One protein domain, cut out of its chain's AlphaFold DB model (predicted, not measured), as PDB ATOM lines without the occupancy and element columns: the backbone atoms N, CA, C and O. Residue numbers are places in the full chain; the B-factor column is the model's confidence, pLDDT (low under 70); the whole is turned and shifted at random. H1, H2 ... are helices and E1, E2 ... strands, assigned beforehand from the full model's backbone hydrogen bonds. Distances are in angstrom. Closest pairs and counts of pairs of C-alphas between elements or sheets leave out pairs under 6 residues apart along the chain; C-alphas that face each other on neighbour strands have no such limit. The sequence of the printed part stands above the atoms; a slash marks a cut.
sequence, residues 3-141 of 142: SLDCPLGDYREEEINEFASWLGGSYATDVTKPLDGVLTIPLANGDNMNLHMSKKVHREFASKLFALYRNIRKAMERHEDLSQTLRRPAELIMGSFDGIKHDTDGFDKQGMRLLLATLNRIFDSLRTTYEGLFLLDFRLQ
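Overview. This is residues 3 to 141 of the 142 residues of an uncharacterized protein of Gossypium tomentosum (UniProt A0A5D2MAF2). What is the main picture? Two long helices, H2 and H3, run side by side; the three-stranded sheet E1 E2 E3, with H1 packed on it, covers their first parts, and the ribbon E4 E5 lies along them farther on. What builds it? The 139 printed residues hold three named helices and five named strands, H1 E1 E2 E3 H2 E4 H3 E5, mixed in class; the sheet E1 - E2 - E3 is antiparallel and E4 E5 parallel. The whole is compact, radius of gyration of the C-alphas 15.8 A, yet elongated, 52 by 31 by 29 A.

Arrangement. What comes first? H1, residues 13 to 22, is on the meander E1, 26 to 28, E2, 38 to 42, and E3, 48 to 52, each strand the antiparallel neighbour of the one before; the closest C-alphas of H1 and E1, Ala 20 and Ser 26, are 4.9 A apart. N 26 and O 40, and N 39 and O 51, are within hydrogen-bond range, each 2.9 A apart. What follows? H2, residues 56 to 83, touches H3, residues 107 to 129, with its residues 65 to 76 alone, the same way at a shallow tilt of 10 degrees; their closest C-alphas, Met 76 and Thr 129, are 6.7 A apart. H1, H2 and H3 make two layers with the meander, helices on one face of a sheet; in all three helices every O i to N i+4 pair is within hydrogen-bond range. What closes the printed part? E4, residues 91 to 97, H3 and E5, residues 134 to 140, form a strand-helix-strand unit, two parallel neighbour strands with a helix between, its crossover right-handed; N 95 and O 137 are 3.1 A apart, within hydrogen-bond range.

Along the chain. Where are the anchors? H1 begins at C-alpha 13 (199.212, 326.468, 200.388) and E5 ends at C-alpha 140 (225.471, 334.289, 199.600). How long are the longer elements? First to last C-alpha, H2 measures 40.5 A, H3 32.4 A, E4 19.9 A and E5 19.6 A.

Size, cuts and confidence. How far does it reach? The two C-alphas farthest apart, Leu 86 and Thr 104, are 53.1 A apart; the printed part has no cut and no long link. Where is confidence low? pLDDT is under 70 at residues 3 to 10, 83 to 89, 101 to 107 and 141.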
ATOM      1  N   SER A   3     215.416 345.724 195.759       60.75
ATOM      2  CA  SER A   3     215.975 344.829 196.782       60.75
ATOM      3  C   SER A   3     215.112 343.580 196.909       60.75
ATOM      4  O   SER A   3     213.880 343.671 196.951       60.75
ATOM      5  N   LEU A   4     215.777 342.429 196.997       59.75
ATOM      6  CA  LEU A   4     215.150 341.130 197.204       59.75
ATOM      7  C   LEU A   4     215.106 340.688 198.677       59.75
ATOM      8  O   LEU A   4     214.910 339.505 198.939       59.75
ATOM      9  N   ASP A   5     215.244 341.609 199.633       56.38
ATOM     10  CA  ASP A   5     215.348 341.293 201.066       56.38
ATOM     11  C   ASP A   5     214.086 341.717 201.858       56.38
ATOM     12  O   ASP A   5     214.170 342.252 202.964       56.38
ATOM     13  N   CYS A   6     212.882 341.532 201.295       51.09
ATOM     14  CA  CYS A   6     211.636 341.842 202.017       51.09
ATOM     15  C   CYS A   6     211.307 340.782 203.088       51.09
ATOM     16  O   CYS A   6     211.496 339.588 202.836       51.09
ATOM     17  N   PRO A   7     210.755 341.191 204.249       52.84
ATOM     18  CA  PRO A   7     210.461 340.284 205.351       52.84
ATOM     19  C   PRO A   7     209.408 339.227 205.001       52.84
ATOM     20  O   PRO A   7     208.524 339.419 204.161       52.84
ATOM     21  N   LEU A   8     209.524 338.108 205.710       54.47
ATOM     22  CA  LEU A   8     208.622 336.963 205.706       54.47
ATOM     23  C   LEU A   8     207.194 337.372 206.102       54.47
ATOM     24  O   LEU A   8     206.958 337.755 207.243       54.47
ATOM     25  N   GLY A   9     206.251 337.274 205.167       59.25
ATOM     26  CA  GLY A   9     204.819 337.188 205.475       59.25
ATOM     27  C   GLY A   9     204.358 335.733 205.426       59.25
ATOM     28  O   GLY A   9     204.994 334.934 204.731       59.25
ATOM     29  N   ASP A  10     203.260 335.405 206.112       69.31
ATOM     30  CA  ASP A  10     202.682 334.056 206.122       69.31
ATOM     31  C   ASP A  10     202.501 333.502 204.695       69.31
ATOM     32  O   ASP A  10     202.237 334.244 203.740       69.31
ATOM     33  N   TYR A  11     202.701 332.194 204.534       73.19
ATOM     34  CA  TYR A  11     202.560 331.493 203.255       73.19
ATOM     35  C   TYR A  11     201.232 330.754 203.214       73.19
ATOM     36  O   TYR A  11     200.872 330.084 204.181       73.19
ATOM     37  N   ARG A  12     200.528 330.848 202.086       84.25
ATOM     38  CA  ARG A  12     199.344 330.024 201.818       84.25
ATOM     39  C   ARG A  12     199.724 328.786 201.010       84.25
ATOM     40  O   ARG A  12     200.715 328.803 200.280       84.25
ATOM     41  N   GLU A  13     198.939 327.718 201.113       86.94
ATOM     42  CA  GLU A  13     199.212 326.468 200.388       86.94
ATOM     43  C   GLU A  13     199.216 326.664 198.868       86.94
ATOM     44  O   GLU A  13     199.988 326.010 198.165       86.94
ATOM     45  N   GLU A  14     198.423 327.602 198.350       88.62
ATOM     46  CA  GLU A  14     198.416 327.949 196.928       88.62
ATOM     47  C   GLU A  14     199.763 328.533 196.494       88.62
ATOM     48  O   GLU A  14     200.304 328.142 195.465       88.62
ATOM     49  N   GLU A  15     200.366 329.403 197.308       87.25
ATOM     50  CA  GLU A  15     201.673 329.997 197.002       87.25
ATOM     51  C   GLU A  15     202.800 328.964 197.060       87.25
ATOM     52  O   GLU A  15     203.746 329.032 196.273       87.25
ATOM     53  N   ILE A  16     202.690 327.985 197.965       90.31
ATOM     54  CA  ILE A  16     203.624 326.858 198.032       90.31
ATOM     55  C   ILE A  16     203.497 325.999 196.770       90.31
ATOM     56  O   ILE A  16     204.512 325.628 196.181       90.31
ATOM     57  N   ASN A  17     202.271 325.713 196.328       91.44
ATOM     58  CA  ASN A  17     202.008 324.964 195.099       91.44
ATOM     59  C   ASN A  17     202.492 325.702 193.845       91.44
ATOM     60  O   ASN A  17     203.112 325.086 192.975       91.44
ATOM     61  N   GLU A  18     202.258 327.012 193.752       92.75
ATOM     62  CA  GLU A  18     202.767 327.850 192.662       92.75
ATOM     63  C   GLU A  18     204.296 327.835 192.622       92.75
ATOM     64  O   GLU A  18     204.885 327.614 191.564       92.75
ATOM     65  N   PHE A  19     204.943 328.030 193.775       91.75
ATOM     66  CA  PHE A  19     206.398 327.958 193.883       91.75
ATOM     67  C   PHE A  19     206.931 326.584 193.470       91.75
ATOM     68  O   PHE A  19     207.889 326.499 192.701       91.75
ATOM     69  N   ALA A  20     206.304 325.509 193.956       93.69
ATOM     70  CA  ALA A  20     206.691 324.149 193.615       93.69
ATOM     71  C   ALA A  20     206.600 323.931 192.103       93.69
ATOM     72  O   ALA A  20     207.584 323.536 191.481       93.69
ATOM     73  N   SER A  21     205.460 324.288 191.508       94.38
ATOM     74  CA  SER A  21     205.200 324.155 190.073       94.38
ATOM     75  C   SER A  21     206.187 324.965 189.233       94.38
ATOM     76  O   SER A  21     206.691 324.474 188.224       94.38
ATOM     77  N   TRP A  22     206.531 326.179 189.670       92.31
ATOM     78  CA  TRP A  22     207.521 327.031 189.003       92.31
ATOM     79  C   TRP A  22     208.926 326.405 188.978       92.31
ATOM     80  O   TRP A  22     209.656 326.539 187.994       92.31
ATOM     81  N   LEU A  23     209.286 325.641 190.012       91.75
ATOM     82  CA  LEU A  23     210.514 324.842 190.044       91.75
ATOM     83  C   LEU A  23     210.374 323.460 189.374       91.75
ATOM     84  O   LEU A  23     211.342 322.702 189.342       91.75
ATOM     85  N   GLY A  24     209.210 323.129 188.805       92.31
ATOM     86  CA  GLY A  24     208.919 321.815 188.217       92.31
ATOM     87  C   GLY A  24     208.662 320.713 189.248       92.31
ATOM     88  O   GLY A  24     208.750 319.534 188.920       92.31
ATOM     89  N   GLY A  25     208.399 321.092 190.494       94.75
ATOM     90  CA  GLY A  25     208.079 320.212 191.608       94.75
ATOM     91  C   GLY A  25     206.594 320.199 191.967       94.75
ATOM     92  O   GLY A  25     205.735 320.648 191.210       94.75
ATOM     93  N   SER A  26     206.299 319.693 193.160       95.44
ATOM     94  CA  SER A  26     204.938 319.561 193.689       95.44
ATOM     95  C   SER A  26     204.896 319.733 195.206       95.44
ATOM     96  O   SER A  26     205.884 319.460 195.892       95.44
ATOM     97  N   TYR A  27     203.737 320.109 195.741       94.81
ATOM     98  CA  TYR A  27     203.485 320.132 197.179       94.81
ATOM     99  C   TYR A  27     202.346 319.177 197.537       94.81
ATOM    100  O   TYR A  27     201.226 319.316 197.054       94.81
ATOM    101  N   ALA A  28     202.647 318.183 198.370       93.38
ATOM    102  CA  ALA A  28     201.647 317.275 198.913       93.38
ATOM    103  C   ALA A  28     201.140 317.847 200.239       93.38
ATOM    104  O   ALA A  28     201.896 317.890 201.212       93.38
ATOM    105  N   THR A  29     199.889 318.305 200.264       89.12
ATOM    106  CA  THR A  29     199.257 318.885 201.455       89.12
ATOM    107  C   THR A  29     199.009 317.815 202.519       89.12
ATOM    108  O   THR A  29     198.747 316.649 202.209       89.12
ATOM    109  N   ASP A  30     199.101 318.201 203.792       84.25
ATOM    110  CA  ASP A  30     198.706 317.337 204.903       84.25
ATOM    111  C   ASP A  30     197.242 317.631 205.257       84.25
ATOM    112  O   ASP A  30     196.881 318.744 205.633       84.25
ATOM    113  N   VAL A  31     196.387 316.616 205.127       77.00
ATOM    114  CA  VAL A  31     194.933 316.731 205.337       77.00
ATOM    115  C   VAL A  31     194.584 317.036 206.804       77.00
ATOM    116  O   VAL A  31     193.487 317.500 207.103       77.00
ATOM    117  N   THR A  32     195.506 316.774 207.734       79.69
ATOM    118  CA  THR A  32     195.309 316.932 209.182       79.69
ATOM    119  C   THR A  32     195.901 318.222 209.738       79.69
ATOM    120  O   THR A  32     195.415 318.722 210.755       79.69
ATOM    121  N   LYS A  33     196.939 318.769 209.092       81.62
ATOM    122  CA  LYS A  33     197.636 319.981 209.532       81.62
ATOM    123  C   LYS A  33     197.976 320.876 208.338       81.62
ATOM    124  O   LYS A  33     198.896 320.553 207.588       81.62
ATOM    125  N   PRO A  34     197.295 322.025 208.192       81.50
ATOM    126  CA  PRO A  34     197.621 322.984 207.146       81.50
ATOM    127  C   PRO A  34     199.104 323.360 207.177       81.50
ATOM    128  O   PRO A  34     199.675 323.533 208.256       81.50
ATOM    129  N   LEU A  35     199.706 323.513 205.998       84.06
ATOM    130  CA  LEU A  35     201.111 323.899 205.796       84.06
ATOM    131  C   LEU A  35     202.178 322.888 206.259       84.06
ATOM    132  O   LEU A  35     203.354 323.121 205.985       84.06
ATOM    133  N   ASP A  36     201.823 321.751 206.866       90.69
ATOM    134  CA  ASP A  36     202.785 320.729 207.334       90.69
ATOM    135  C   ASP A  36     203.153 319.678 206.264       90.69
ATOM    136  O   ASP A  36     203.903 318.736 206.537       90.69
ATOM    137  N   GLY A  37     202.674 319.870 205.032       92.19
ATOM    138  CA  GLY A  37     202.904 318.992 203.885       92.19
ATOM    139  C   GLY A  37     204.366 318.831 203.434       92.19
ATOM    140  O   GLY A  37     205.317 319.340 204.040       92.19
ATOM    141  N   VAL A  38     204.558 318.122 202.319       95.44
ATOM    142  CA  VAL A  38     205.886 317.824 201.752       95.44
ATOM    143  C   VAL A  38     206.068 318.516 200.409       95.44
ATOM    144  O   VAL A  38     205.386 318.208 199.432       95.44
ATOM    145  N   LEU A  39     207.034 319.432 200.353       94.25
ATOM    146  CA  LEU A  39     207.458 320.102 199.129       94.25
ATOM    147  C   LEU A  39     208.568 319.293 198.458       94.25
ATOM    148  O   LEU A  39     209.636 319.105 199.033       94.25
ATOM    149  N   THR A  40     208.309 318.832 197.241       95.06
ATOM    150  CA  THR A  40     209.213 317.987 196.455       95.06
ATOM    151  C   THR A  40     209.699 318.765 195.246       95.06
ATOM    152  O   THR A  40     208.882 319.136 194.406       95.06
ATOM    153  N   ILE A  41     211.008 319.009 195.142       93.75
ATOM    154  CA  ILE A  41     211.612 319.732 194.013       93.75
ATOM    155  C   ILE A  41     212.631 318.845 193.291       93.75
ATOM    156  O   ILE A  41     213.552 318.352 193.950       93.75
ATOM    157  N   PRO A  42     212.533 318.669 191.963       92.38
ATOM    158  CA  PRO A  42     213.546 317.950 191.203       92.38
ATOM    159  C   PRO A  42     214.874 318.714 191.172       92.38
ATOM    160  O   PRO A  42     214.927 319.932 190.993       92.38
ATOM    161  N   LEU A  43     215.969 317.980 191.328       89.06
ATOM    162  CA  LEU A  43     217.336 318.474 191.234       89.06
ATOM    163  C   LEU A  43     217.955 318.076 189.890       89.06
ATOM    164  O   LEU A  43     217.583 317.086 189.262       89.06
ATOM    165  N   ALA A  44     218.976 318.822 189.465       83.75
ATOM    166  CA  ALA A  44     219.626 318.624 188.166       83.75
ATOM    167  C   ALA A  44     220.279 317.239 187.979       83.75
ATOM    168  O   ALA A  44     220.531 316.828 186.852       83.75
ATOM    169  N   ASN A  45     220.571 316.520 189.065       84.56
ATOM    170  CA  ASN A  45     221.156 315.181 189.013       84.56
ATOM    171  C   ASN A  45     220.112 314.053 188.943       84.56
ATOM    172  O   ASN A  45     220.491 312.893 189.066       84.56
ATOM    173  N   GLY A  46     218.828 314.383 188.780       84.00
ATOM    174  CA  GLY A  46     217.728 313.417 188.731       84.00
ATOM    175  C   GLY A  46     217.165 313.020 190.100       84.00
ATOM    176  O   GLY A  46     216.149 312.333 190.146       84.00
ATOM    177  N   ASP A  47     217.777 313.473 191.200       88.88
ATOM    178  CA  ASP A  47     217.229 313.298 192.550       88.88
ATOM    179  C   ASP A  47     216.119 314.316 192.833       88.88
ATOM    180  O   ASP A  47     216.032 315.359 192.187       88.88
ATOM    181  N   ASN A  48     215.327 314.064 193.874       90.38
ATOM    182  CA  ASN A  48     214.368 315.025 194.409       90.38
ATOM    183  C   ASN A  48     214.802 315.520 195.791       90.38
ATOM    184  O   ASN A  48     215.257 314.741 196.630       90.38
ATOM    185  N   MET A  49     214.607 316.812 196.042       90.12
ATOM    186  CA  MET A  49     214.719 317.407 197.366       90.12
ATOM    187  C   MET A  49     213.348 317.443 198.032       90.12
ATOM    188  O   MET A  49     212.430 318.079 197.514       90.12
ATOM    189  N   ASN A  50     213.236 316.815 199.203       92.56
ATOM    190  CA  ASN A  50     211.995 316.749 199.973       92.56
ATOM    191  C   ASN A  50     212.080 317.648 201.212       92.56
ATOM    192  O   ASN A  50     212.752 317.352 202.206       92.56
ATOM    193  N   LEU A  51     211.365 318.765 201.166       91.06
ATOM    194  CA  LEU A  51     211.210 319.699 202.267       91.06
ATOM    195  C   LEU A  51     209.942 319.356 203.054       91.06
ATOM    196  O   LEU A  51     208.830 319.692 202.656       91.06
ATOM    197  N   HIS A  52     210.120 318.659 204.176       91.94
ATOM    198  CA  HIS A  52     209.047 318.363 205.121       91.94
ATOM    199  C   HIS A  52     208.738 319.613 205.945       91.94
ATOM    200  O   HIS A  52     209.512 319.961 206.838       91.94
ATOM    201  N   MET A  53     207.622 320.284 205.670       89.31
ATOM    202  CA  MET A  53     207.309 321.574 206.294       89.31
ATOM    203  C   MET A  53     207.006 321.471 207.795       89.31
ATOM    204  O   MET A  53     207.205 322.435 208.532       89.31
ATOM    205  N   SER A  54     206.651 320.279 208.277       88.75
ATOM    206  CA  SER A  54     206.562 319.972 209.710       88.75
ATOM    207  C   SER A  54     207.913 320.038 210.445       88.75
ATOM    208  O   SER A  54     207.956 320.230 211.663       88.75
ATOM    209  N   LYS A  55     209.048 319.913 209.737       89.00
ATOM    210  CA  LYS A  55     210.392 320.028 210.324       89.00
ATOM    211  C   LYS A  55     210.852 321.483 210.307       89.00
ATOM    212  O   LYS A  55     211.031 322.070 209.243       89.00
ATOM    213  N   LYS A  56     211.158 322.039 211.486       85.56
ATOM    214  CA  LYS A  56     211.575 323.445 211.657       85.56
ATOM    215  C   LYS A  56     212.688 323.876 210.691       85.56
ATOM    216  O   LYS A  56     212.544 324.910 210.052       85.56
ATOM    217  N   VAL A  57     213.753 323.083 210.551       84.62
ATOM    218  CA  VAL A  57     214.894 323.412 209.671       84.62
ATOM    219  C   VAL A  57     214.473 323.478 208.198       84.62
ATOM    220  O   VAL A  57     214.808 324.433 207.503       84.62
ATOM    221  N   HIS A  58     213.681 322.508 207.732       88.06
ATOM    222  CA  HIS A  58     213.189 322.482 206.351       88.06
ATOM    223  C   HIS A  58     212.227 323.647 206.099       88.06
ATOM    224  O   HIS A  58     212.316 324.296 205.060       88.06
ATOM    225  N   ARG A  59     211.356 323.954 207.069       86.31
ATOM    226  CA  ARG A  59     210.436 325.091 207.001       86.31
ATOM    227  C   ARG A  59     211.172 326.423 206.951       86.31
ATOM    228  O   ARG A  59     210.841 327.250 206.111       86.31
ATOM    229  N   GLU A  60     212.172 326.635 207.807       85.50
ATOM    230  CA  GLU A  60     213.011 327.843 207.792       85.50
ATOM    231  C   GLU A  60     213.717 328.012 206.443       85.50
ATOM    232  O   GLU A  60     213.705 329.101 205.869       85.50
ATOM    233  N   PHE A  61     214.283 326.929 205.908       86.25
ATOM    234  CA  PHE A  61     214.939 326.941 204.606       86.25
ATOM    235  C   PHE A  61     213.959 327.259 203.464       86.25
ATOM    236  O   PHE A  61     214.208 328.172 202.674       86.25
ATOM    237  N   ALA A  62     212.819 326.560 203.407       88.12
ATOM    238  CA  ALA A  62     211.769 326.803 202.417       88.12
ATOM    239  C   ALA A  62     211.253 328.245 202.480       88.12
ATOM    240  O   ALA A  62     211.094 328.895 201.453       88.12
ATOM    241  N   SER A  63     211.075 328.774 203.689       85.06
ATOM    242  CA  SER A  63     210.612 330.144 203.914       85.06
ATOM    243  C   SER A  63     211.554 331.172 203.284       85.06
ATOM    244  O   SER A  63     211.120 332.072 202.567       85.06
ATOM    245  N   LYS A  64     212.869 331.000 203.440       85.75
ATOM    246  CA  LYS A  64     213.850 331.879 202.785       85.75
ATOM    247  C   LYS A  64     213.807 331.762 201.257       85.75
ATOM    248  O   LYS A  64     213.915 332.776 200.569       85.75
ATOM    249  N   LEU A  65     213.596 330.560 200.711       88.38
ATOM    250  CA  LEU A  65     213.414 330.372 199.264       88.38
ATOM    251  C   LEU A  65     212.141 331.053 198.748       88.38
ATOM    252  O   LEU A  65     212.172 331.700 197.703       88.38
ATOM    253  N   PHE A  66     211.033 330.963 199.485       86.88
ATOM    254  CA  PHE A  66     209.792 331.638 199.111       86.88
ATOM    255  C   PHE A  66     209.924 333.160 199.163       86.88
ATOM    256  O   PHE A  66     209.381 333.848 198.302       86.88
ATOM    257  N   ALA A  67     210.635 333.697 200.161       84.25
ATOM    258  CA  ALA A  67     210.921 335.127 200.232       84.25
ATOM    259  C   ALA A  67     211.675 335.588 198.977       84.25
ATOM    260  O   ALA A  67     211.253 336.542 198.324       84.25
ATOM    261  N   LEU A  68     212.715 334.844 198.582       85.62
ATOM    262  CA  LEU A  68     213.452 335.101 197.350       85.62
ATOM    263  C   LEU A  68     212.525 335.077 196.122       85.62
ATOM    264  O   LEU A  68     212.463 336.055 195.379       85.62
ATOM    265  N   TYR A  69     211.740 334.012 195.945       86.75
ATOM    266  CA  TYR A  69     210.788 333.882 194.836       86.75
ATOM    267  C   TYR A  69     209.791 335.046 194.750       86.75
ATOM    268  O   TYR A  69     209.650 335.664 193.692       86.75
ATOM    269  N   ARG A  70     209.135 335.394 195.867       85.94
ATOM    270  CA  ARG A  70     208.186 336.519 195.931       85.94
ATOM    271  C   ARG A  70     208.852 337.829 195.524       85.94
ATOM    272  O   ARG A  70     208.247 338.638 194.824       85.94
ATOM    273  N   ASN A  71     210.091 338.044 195.952       84.25
ATOM    274  CA  ASN A  71     210.791 339.284 195.659       84.25
ATOM    275  C   ASN A  71     211.183 339.400 194.182       84.25
ATOM    276  O   ASN A  71     211.085 340.493 193.626       84.25
ATOM    277  N   ILE A  72     211.535 338.291 193.522       84.19
ATOM    278  CA  ILE A  72     211.752 338.281 192.067       84.19
ATOM    279  C   ILE A  72     210.456 338.511 191.297       84.19
ATOM    280  O   ILE A  72     210.462 339.315 190.368       84.19
ATOM    281  N   ARG A  73     209.337 337.893 191.699       86.06
ATOM    282  CA  ARG A  73     208.038 338.168 191.058       86.06
ATOM    283  C   ARG A  73     207.666 339.643 191.151       86.06
ATOM    284  O   ARG A  73     207.379 340.256 190.133       86.06
ATOM    285  N   LYS A  74     207.814 340.246 192.332       84.25
ATOM    286  CA  LYS A  74     207.609 341.692 192.515       84.25
ATOM    287  C   LYS A  74     208.561 342.547 191.678       84.25
ATOM    288  O   LYS A  74     208.188 343.642 191.268       84.25
ATOM    289  N   ALA A  75     209.801 342.100 191.469       82.75
ATOM    290  CA  ALA A  75     210.745 342.808 190.609       82.75
ATOM    291  C   ALA A  75     210.265 342.812 189.153       82.75
ATOM    292  O   ALA A  75     210.215 343.869 188.531       82.75
ATOM    293  N   MET A  76     209.834 341.649 188.664       83.94
ATOM    294  CA  MET A  76     209.276 341.475 187.323       83.94
ATOM    295  C   MET A  76     207.987 342.276 187.111       83.94
ATOM    296  O   MET A  76     207.871 342.971 186.109       83.94
ATOM    297  N   GLU A  77     207.058 342.242 188.068       84.62
ATOM    298  CA  GLU A  77     205.816 343.031 188.027       84.62
ATOM    299  C   GLU A  77     206.117 344.536 187.919       84.62
ATOM    300  O   GLU A  77     205.569 345.233 187.070       84.62
ATOM    301  N   ARG A  78     207.071 345.038 188.716       80.00
ATOM    302  CA  ARG A  78     207.495 346.446 188.639       80.00
ATOM    303  C   ARG A  78     208.146 346.800 187.307       80.00
ATOM    304  O   ARG A  78     207.980 347.927 186.851       80.00
ATOM    305  N   HIS A  79     208.904 345.886 186.707       81.69
ATOM    306  CA  HIS A  79     209.459 346.112 185.377       81.69
ATOM    307  C   HIS A  79     208.358 346.264 184.338       81.69
ATOM    308  O   HIS A  79     208.413 347.190 183.535       81.69
ATOM    309  N   GLU A  80     207.344 345.399 184.376       77.94
ATOM    310  CA  GLU A  80     206.207 345.480 183.462       77.94
ATOM    311  C   GLU A  80     205.509 346.843 183.577       77.94
ATOM    312  O   GLU A  80     205.365 347.531 182.564       77.94
ATOM    313  N   ASP A  81     205.220 347.299 184.800       75.56
ATOM    314  CA  ASP A  81     204.638 348.623 185.065       75.56
ATOM    315  C   ASP A  81     205.507 349.778 184.521       75.56
ATOM    316  O   ASP A  81     205.000 350.731 183.926       75.56
ATOM    317  N   LEU A  82     206.833 349.709 184.699       70.56
ATOM    318  CA  LEU A  82     207.774 350.755 184.267       70.56
ATOM    319  C   LEU A  82     208.057 350.729 182.756       70.56
ATOM    320  O   LEU A  82     208.305 351.776 182.150       70.56
ATOM    321  N   SER A  83     208.009 349.549 182.137       68.38
ATOM    322  CA  SER A  83     208.275 349.333 180.710       68.38
ATOM    323  C   SER A  83     207.217 349.956 179.794       68.38
ATOM    324  O   SER A  83     207.479 350.157 178.606       68.38
ATOM    325  N   GLN A  84     206.055 350.321 180.350       67.69
ATOM    326  CA  GLN A  84     205.008 351.089 179.671       67.69
ATOM    327  C   GLN A  84     205.424 352.547 179.387       67.69
ATOM    328  O   GLN A  84     204.716 353.276 178.693       67.69
ATOM    329  N   THR A  85     206.578 352.991 179.896       64.62
ATOM    330  CA  THR A  85     207.143 354.317 179.621       64.62
ATOM    331  C   THR A  85     208.055 354.317 178.380       64.62
ATOM    332  O   THR A  85     208.623 353.302 177.991       64.62
ATOM    333  N   LEU A  86     208.235 355.482 177.738       56.78
ATOM    334  CA  LEU A  86     208.991 355.654 176.475       56.78
ATOM    335  C   LEU A  86     210.481 355.251 176.525       56.78
ATOM    336  O   LEU A  86     211.137 355.211 175.486       56.78
ATOM    337  N   ARG A  87     211.047 354.992 177.709       62.81
ATOM    338  CA  ARG A  87     212.433 354.541 177.879       62.81
ATOM    339  C   ARG A  87     212.431 353.270 178.716       62.81
ATOM    340  O   ARG A  87     211.923 353.285 179.826       62.81
ATOM    341  N   ARG A  88     213.064 352.214 178.202       66.50
ATOM    342  CA  ARG A  88     213.340 350.966 178.928       66.50
ATOM    343  C   ARG A  88     214.775 351.009 179.476       66.50
ATOM    344  O   ARG A  88     215.702 350.652 178.749       66.50
ATOM    345  N   PRO A  89     215.015 351.551 180.684       66.94
ATOM    346  CA  PRO A  89     216.347 351.546 181.273       66.94
ATOM    347  C   PRO A  89     216.755 350.126 181.683       66.94
ATOM    348  O   PRO A  89     215.912 349.314 182.049       66.94
ATOM    349  N   ALA A  90     218.060 349.849 181.677       70.06
ATOM    350  CA  ALA A  90     218.588 348.648 182.315       70.06
ATOM    351  C   ALA A  90     218.360 348.721 183.833       70.06
ATOM    352  O   ALA A  90     218.660 349.745 184.460       70.06
ATOM    353  N   GLU A  91     217.860 347.641 184.433       76.56
ATOM    354  CA  GLU A  91     217.567 347.588 185.867       76.56
ATOM    355  C   GLU A  91     218.596 346.753 186.636       76.56
ATOM    356  O   GLU A  91     218.997 345.665 186.219       76.56
ATOM    357  N   LEU A  92     219.011 347.278 187.793       75.75
ATOM    358  CA  LEU A  92     219.836 346.568 188.765       75.75
ATOM    359  C   LEU A  92     218.944 345.849 189.782       75.75
ATOM    360  O   LEU A  92     218.213 346.501 190.544       75.75
ATOM    361  N   ILE A  93     219.066 344.523 189.813       78.25
ATOM    362  CA  ILE A  93     218.401 343.625 190.756       78.25
ATOM    363  C   ILE A  93     219.457 343.097 191.725       78.25
ATOM    364  O   ILE A  93     220.448 342.491 191.317       78.25
ATOM    365  N   MET A  94     219.243 343.344 193.017       75.12
ATOM    366  CA  MET A  94     220.160 342.941 194.082       75.12
ATOM    367  C   MET A  94     219.440 342.080 195.113       75.12
ATOM    368  O   MET A  94     218.357 342.444 195.574       75.12
ATOM    369  N   GLY A  95     220.068 340.981 195.523       73.56
ATOM    370  CA  GLY A  95     219.536 340.124 196.578       73.56
ATOM    371  C   GLY A  95     220.603 339.403 197.376       73.56
ATOM    372  O   GLY A  95     221.725 339.188 196.907       73.56
ATOM    373  N   SER A  96     220.230 339.004 198.587       78.50
ATOM    374  CA  SER A  96     221.040 338.135 199.424       78.50
ATOM    375  C   SER A  96     220.279 336.873 199.823       78.50
ATOM    376  O   SER A  96     219.050 336.854 199.868       78.50
ATOM    377  N   PHE A  97     221.009 335.790 200.081       80.62
ATOM    378  CA  PHE A  97     220.433 334.576 200.650       80.62
ATOM    379  C   PHE A  97     221.325 334.028 201.755       80.62
ATOM    380  O   PHE A  97     222.478 333.663 201.523       80.62
ATOM    381  N   ASP A  98     220.752 333.954 202.952       80.25
ATOM    382  CA  ASP A  98     221.375 333.528 204.208       80.25
ATOM    383  C   ASP A  98     220.771 332.194 204.712       80.25
ATOM    384  O   ASP A  98     220.815 331.848 205.897       80.25
ATOM    385  N   GLY A  99     220.087 331.454 203.830       75.31
ATOM    386  CA  GLY A  99     219.398 330.207 204.178       75.31
ATOM    387  C   GLY A  99     220.289 328.977 204.228       75.31
ATOM    388  O   GLY A  99     219.878 327.956 204.774       75.31
ATOM    389  N   ILE A 100     221.510 329.070 203.707       76.56
ATOM    390  CA  ILE A 100     222.503 328.005 203.819       76.56
ATOM    391  C   ILE A 100     223.210 328.160 205.167       76.56
ATOM    392  O   ILE A 100     224.197 328.878 205.276       76.56
ATOM    393  N   LYS A 101     222.697 327.492 206.203       69.38
ATOM    394  CA  LYS A 101     223.413 327.342 207.476       69.38
ATOM    395  C   LYS A 101     224.378 326.154 207.379       69.38
ATOM    396  O   LYS A 101     224.048 325.142 206.764       69.38
ATOM    397  N   HIS A 102     225.553 326.262 208.000       55.72
ATOM    398  CA  HIS A 102     226.406 325.102 208.267       55.72
ATOM    399  C   HIS A 102     225.710 324.233 209.320       55.72
ATOM    400  O   HIS A 102     225.676 324.613 210.488       55.72
ATOM    401  N   ASP A 103     225.144 323.097 208.917       53.62
ATOM    402  CA  ASP A 103     224.607 322.103 209.848       53.62
ATOM    403  C   ASP A 103     225.141 320.705 209.508       53.62
ATOM    404  O   ASP A 103     225.411 320.386 208.347       53.62
ATOM    405  N   THR A 104     225.332 319.888 210.540       51.50
ATOM    406  CA  THR A 104     226.068 318.610 210.532       51.50
ATOM    407  C   THR A 104     225.381 317.460 209.779       51.50
ATOM    408  O   THR A 104     226.003 316.422 209.569       51.50
ATOM    409  N   ASP A 105     224.144 317.650 209.307       55.16
ATOM    410  CA  ASP A 105     223.260 316.588 208.791       55.16
ATOM    411  C   ASP A 105     223.254 316.416 207.253       55.16
ATOM    412  O   ASP A 105     222.372 315.769 206.690       55.16
ATOM    413  N   GLY A 106     224.218 316.990 206.523       57.22
ATOM    414  CA  GLY A 106     224.347 316.785 205.065       57.22
ATOM    415  C   GLY A 106     223.262 317.463 204.208       57.22
ATOM    416  O   GLY A 106     223.203 317.266 202.991       57.22
ATOM    417  N   PHE A 107     222.427 318.301 204.831       65.62
ATOM    418  CA  PHE A 107     221.460 319.185 204.169       65.62
ATOM    419  C   PHE A 107     222.150 320.280 203.331       65.62
ATOM    420  O   PHE A 107     221.544 320.854 202.429       65.62
ATOM    421  N   ASP A 108     223.437 320.540 203.577       72.56
ATOM    422  CA  ASP A 108     224.237 321.575 202.918       72.56
ATOM    423  C   ASP A 108     224.339 321.381 201.394       72.56
ATOM    424  O   ASP A 108     224.077 322.306 200.623       72.56
ATOM    425  N   LYS A 109     224.654 320.168 200.930       81.00
ATOM    426  CA  LYS A 109     224.859 319.871 199.505       81.00
ATOM    427  C   LYS A 109     223.551 319.875 198.732       81.00
ATOM    428  O   LYS A 109     223.495 320.433 197.636       81.00
ATOM    429  N   GLN A 110     222.504 319.258 199.275       82.75
ATOM    430  CA  GLN A 110     221.194 319.235 198.618       82.75
ATOM    431  C   GLN A 110     220.514 320.608 198.674       82.75
ATOM    432  O   GLN A 110     219.993 321.064 197.658       82.75
ATOM    433  N   GLY A 111     220.610 321.315 199.804       85.00
ATOM    434  CA  GLY A 111     220.139 322.693 199.944       85.00
ATOM    435  C   GLY A 111     220.833 323.645 198.969       85.00
ATOM    436  O   GLY A 111     220.164 324.437 198.308       85.00
ATOM    437  N   MET A 112     222.152 323.516 198.782       86.50
ATOM    438  CA  MET A 112     222.895 324.300 197.788       86.50
ATOM    439  C   MET A 112     222.458 323.989 196.353       86.50
ATOM    440  O   MET A 112     222.309 324.896 195.538       86.50
ATOM    441  N   ARG A 113     222.220 322.712 196.029       88.94
ATOM    442  CA  ARG A 113     221.707 322.317 194.706       88.94
ATOM    443  C   ARG A 113     220.323 322.896 194.441       88.94
ATOM    444  O   ARG A 113     220.080 323.387 193.342       88.94
ATOM    445  N   LEU A 114     219.442 322.873 195.438       89.44
ATOM    446  CA  LEU A 114     218.115 323.472 195.333       89.44
ATOM    447  C   LEU A 114     218.195 325.000 195.183       89.44
ATOM    448  O   LEU A 114     217.498 325.575 194.346       89.44
ATOM    449  N   LEU A 115     219.087 325.664 195.923       89.19
ATOM    450  CA  LEU A 115     219.334 327.096 195.752       89.19
ATOM    451  C   LEU A 115     219.833 327.412 194.336       89.19
ATOM    452  O   LEU A 115     219.310 328.321 193.698       89.19
ATOM    453  N   LEU A 116     220.782 326.635 193.808       88.25
ATOM    454  CA  LEU A 116     221.278 326.802 192.441       88.25
ATOM    455  C   LEU A 116     220.171 326.591 191.396       88.25
ATOM    456  O   LEU A 116     220.058 327.378 190.460       88.25
ATOM    457  N   ALA A 117     219.327 325.568 191.565       89.62
ATOM    458  CA  ALA A 117     218.173 325.337 190.695       89.62
ATOM    459  C   ALA A 117     217.200 326.529 190.718       89.62
ATOM    460  O   ALA A 117     216.740 326.978 189.667       89.62
ATOM    461  N   THR A 118     216.961 327.088 191.906       90.06
ATOM    462  CA  THR A 118     216.130 328.283 192.093       90.06
ATOM    463  C   THR A 118     216.750 329.495 191.393       90.06
ATOM    464  O   THR A 118     216.067 330.176 190.637       90.06
ATOM    465  N   LEU A 119     218.053 329.743 191.564       88.88
ATOM    466  CA  LEU A 119     218.764 330.854 190.916       88.88
ATOM    467  C   LEU A 119     218.783 330.750 189.392       88.88
ATOM    468  O   LEU A 119     218.579 331.755 188.716       88.88
ATOM    469  N   ASN A 120     218.957 329.548 188.846       89.12
ATOM    470  CA  ASN A 120     218.863 329.333 187.404       89.12
ATOM    471  C   ASN A 120     217.458 329.673 186.889       89.12
ATOM    472  O   ASN A 120     217.322 330.396 185.903       89.12
ATOM    473  N   ARG A 121     216.405 329.246 187.603       90.50
ATOM    474  CA  ARG A 121     215.020 329.606 187.261       90.50
ATOM    475  C   ARG A 121     214.753 331.103 187.361       90.50
ATOM    476  O   ARG A 121     214.057 331.647 186.502       90.50
ATOM    477  N   ILE A 122     215.331 331.779 188.351       88.44
ATOM    478  CA  ILE A 122     215.276 333.241 188.482       88.44
ATOM    479  C   ILE A 122     215.917 333.899 187.267       88.44
ATOM    480  O   ILE A 122     215.294 334.742 186.631       88.44
ATOM    481  N   PHE A 123     217.139 333.496 186.930       86.31
ATOM    482  CA  PHE A 123     217.875 334.062 185.810       86.31
ATOM    483  C   PHE A 123     217.121 333.887 184.488       86.31
ATOM    484  O   PHE A 123     216.985 334.848 183.734       86.31
ATOM    485  N   ASP A 124     216.566 332.700 184.233       89.56
ATOM    486  CA  ASP A 124     215.756 332.447 183.038       89.56
ATOM    487  C   ASP A 124     214.482 333.308 183.002       89.56
ATOM    488  O   ASP A 124     214.141 333.861 181.951       89.56
ATOM    489  N   SER A 125     213.806 333.469 184.145       88.50
ATOM    490  CA  SER A 125     212.601 334.305 184.269       88.50
ATOM    491  C   SER A 125     212.915 335.781 184.014       88.50
ATOM    492  O   SER A 125     212.240 336.433 183.215       88.50
ATOM    493  N   LEU A 126     213.986 336.297 184.625       85.12
ATOM    494  CA  LEU A 126     214.445 337.675 184.445       85.12
ATOM    495  C   LEU A 126     214.902 337.930 183.009       85.12
ATOM    496  O   LEU A 126     214.477 338.908 182.404       85.12
ATOM    497  N   ARG A 127     215.693 337.027 182.419       85.75
ATOM    498  CA  ARG A 127     216.127 337.148 181.020       85.75
ATOM    499  C   ARG A 127     214.950 337.246 180.062       85.75
ATOM    500  O   ARG A 127     215.001 338.050 179.138       85.75
ATOM    501  N   THR A 128     213.914 336.448 180.291       86.81
ATOM    502  CA  THR A 128     212.707 336.455 179.455       86.81
ATOM    503  C   THR A 128     211.914 337.750 179.629       86.81
ATOM    504  O   THR A 128     211.467 338.323 178.645       86.81
ATOM    505  N   THR A 129     211.788 338.238 180.864       85.06
ATOM    506  CA  THR A 129     210.962 339.411 181.201       85.06
ATOM    507  C   THR A 129     211.608 340.730 180.786       85.06
ATOM    508  O   THR A 129     210.936 341.609 180.267       85.06
ATOM    509  N   TYR A 130     212.920 340.854 180.981       81.19
ATOM    510  CA  TYR A 130     213.686 342.075 180.723       81.19
ATOM    511  C   TYR A 130     214.311 342.107 179.319       81.19
ATOM    512  O   TYR A 130     215.175 342.943 179.052       81.19
ATOM    513  N   GLU A 131     213.967 341.153 178.442       82.12
ATOM    514  CA  GLU A 131     214.570 340.980 177.106       82.12
ATOM    515  C   GLU A 131     216.119 340.914 177.146       82.12
ATOM    516  O   GLU A 131     216.814 341.272 176.196       82.12
ATOM    517  N   GLY A 132     216.681 340.455 178.270       72.38
ATOM    518  CA  GLY A 132     218.124 340.377 178.513       72.38
ATOM    519  C   GLY A 132     218.801 341.660 179.018       72.38
ATOM    520  O   GLY A 132     220.012 341.636 179.237       72.38
ATOM    521  N   LEU A 133     218.071 342.756 179.255       77.56
ATOM    522  CA  LEU A 133     218.632 344.037 179.704       77.56
ATOM    523  C   LEU A 133     218.526 344.237 181.230       77.56
ATOM    524  O   LEU A 133     217.792 345.096 181.720       77.56
ATOM    525  N   PHE A 134     219.284 343.458 182.002       80.50
ATOM    526  CA  PHE A 134     219.335 343.576 183.465       80.50
ATOM    527  C   PHE A 134     220.730 343.250 184.012       80.50
ATOM    528  O   PHE A 134     221.513 342.544 183.374       80.50
ATOM    529  N   LEU A 135     221.033 343.741 185.215       79.75
ATOM    530  CA  LEU A 135     222.199 343.318 185.993       79.75
ATOM    531  C   LEU A 135     221.720 342.648 187.282       79.75
ATOM    532  O   LEU A 135     220.936 343.234 188.028       79.75
ATOM    533  N   LEU A 136     222.202 341.430 187.541       81.06
ATOM    534  CA  LEU A 136     221.903 340.665 188.752       81.06
ATOM    535  C   LEU A 136     223.155 340.577 189.636       81.06
ATOM    536  O   LEU A 136     224.136 339.946 189.247       81.06
ATOM    537  N   ASP A 137     223.108 341.182 190.824       81.81
ATOM    538  CA  ASP A 137     224.104 340.995 191.894       81.81
ATOM    539  C   ASP A 137     223.467 340.157 193.013       81.81
ATOM    540  O   ASP A 137     222.544 340.606 193.699       81.81
ATOM    541  N   PHE A 138     223.929 338.914 193.166       79.19
ATOM    542  CA  PHE A 138     223.404 337.968 194.148       79.19
ATOM    543  C   PHE A 138     224.495 337.525 195.119       79.19
ATOM    544  O   PHE A 138     225.525 336.985 194.709       79.19
ATOM    545  N   ARG A 139     224.257 337.714 196.421       80.19
ATOM    546  CA  ARG A 139     225.240 337.423 197.473       80.19
ATOM    547  C   ARG A 139     224.776 336.287 198.372       80.19
ATOM    548  O   ARG A 139     223.683 336.318 198.929       80.19
ATOM    549  N   LEU A 140     225.649 335.308 198.569       71.94
ATOM    550  CA  LEU A 140     225.471 334.289 199.600       71.94
ATOM    551  C   LEU A 140     226.018 334.833 200.917       71.94
ATOM    552  O   LEU A 140     227.203 335.158 201.003       71.94
ATOM    553  N   GLN A 141     225.164 334.934 201.930       64.88
ATOM    554  CA  GLN A 141     225.587 335.258 203.288       64.88
ATOM    555  C   GLN A 141     225.795 333.943 204.043       64.88
ATOM    556  O   GLN A 141     224.915 333.082 204.044       64.88
TER     557      GLN A 141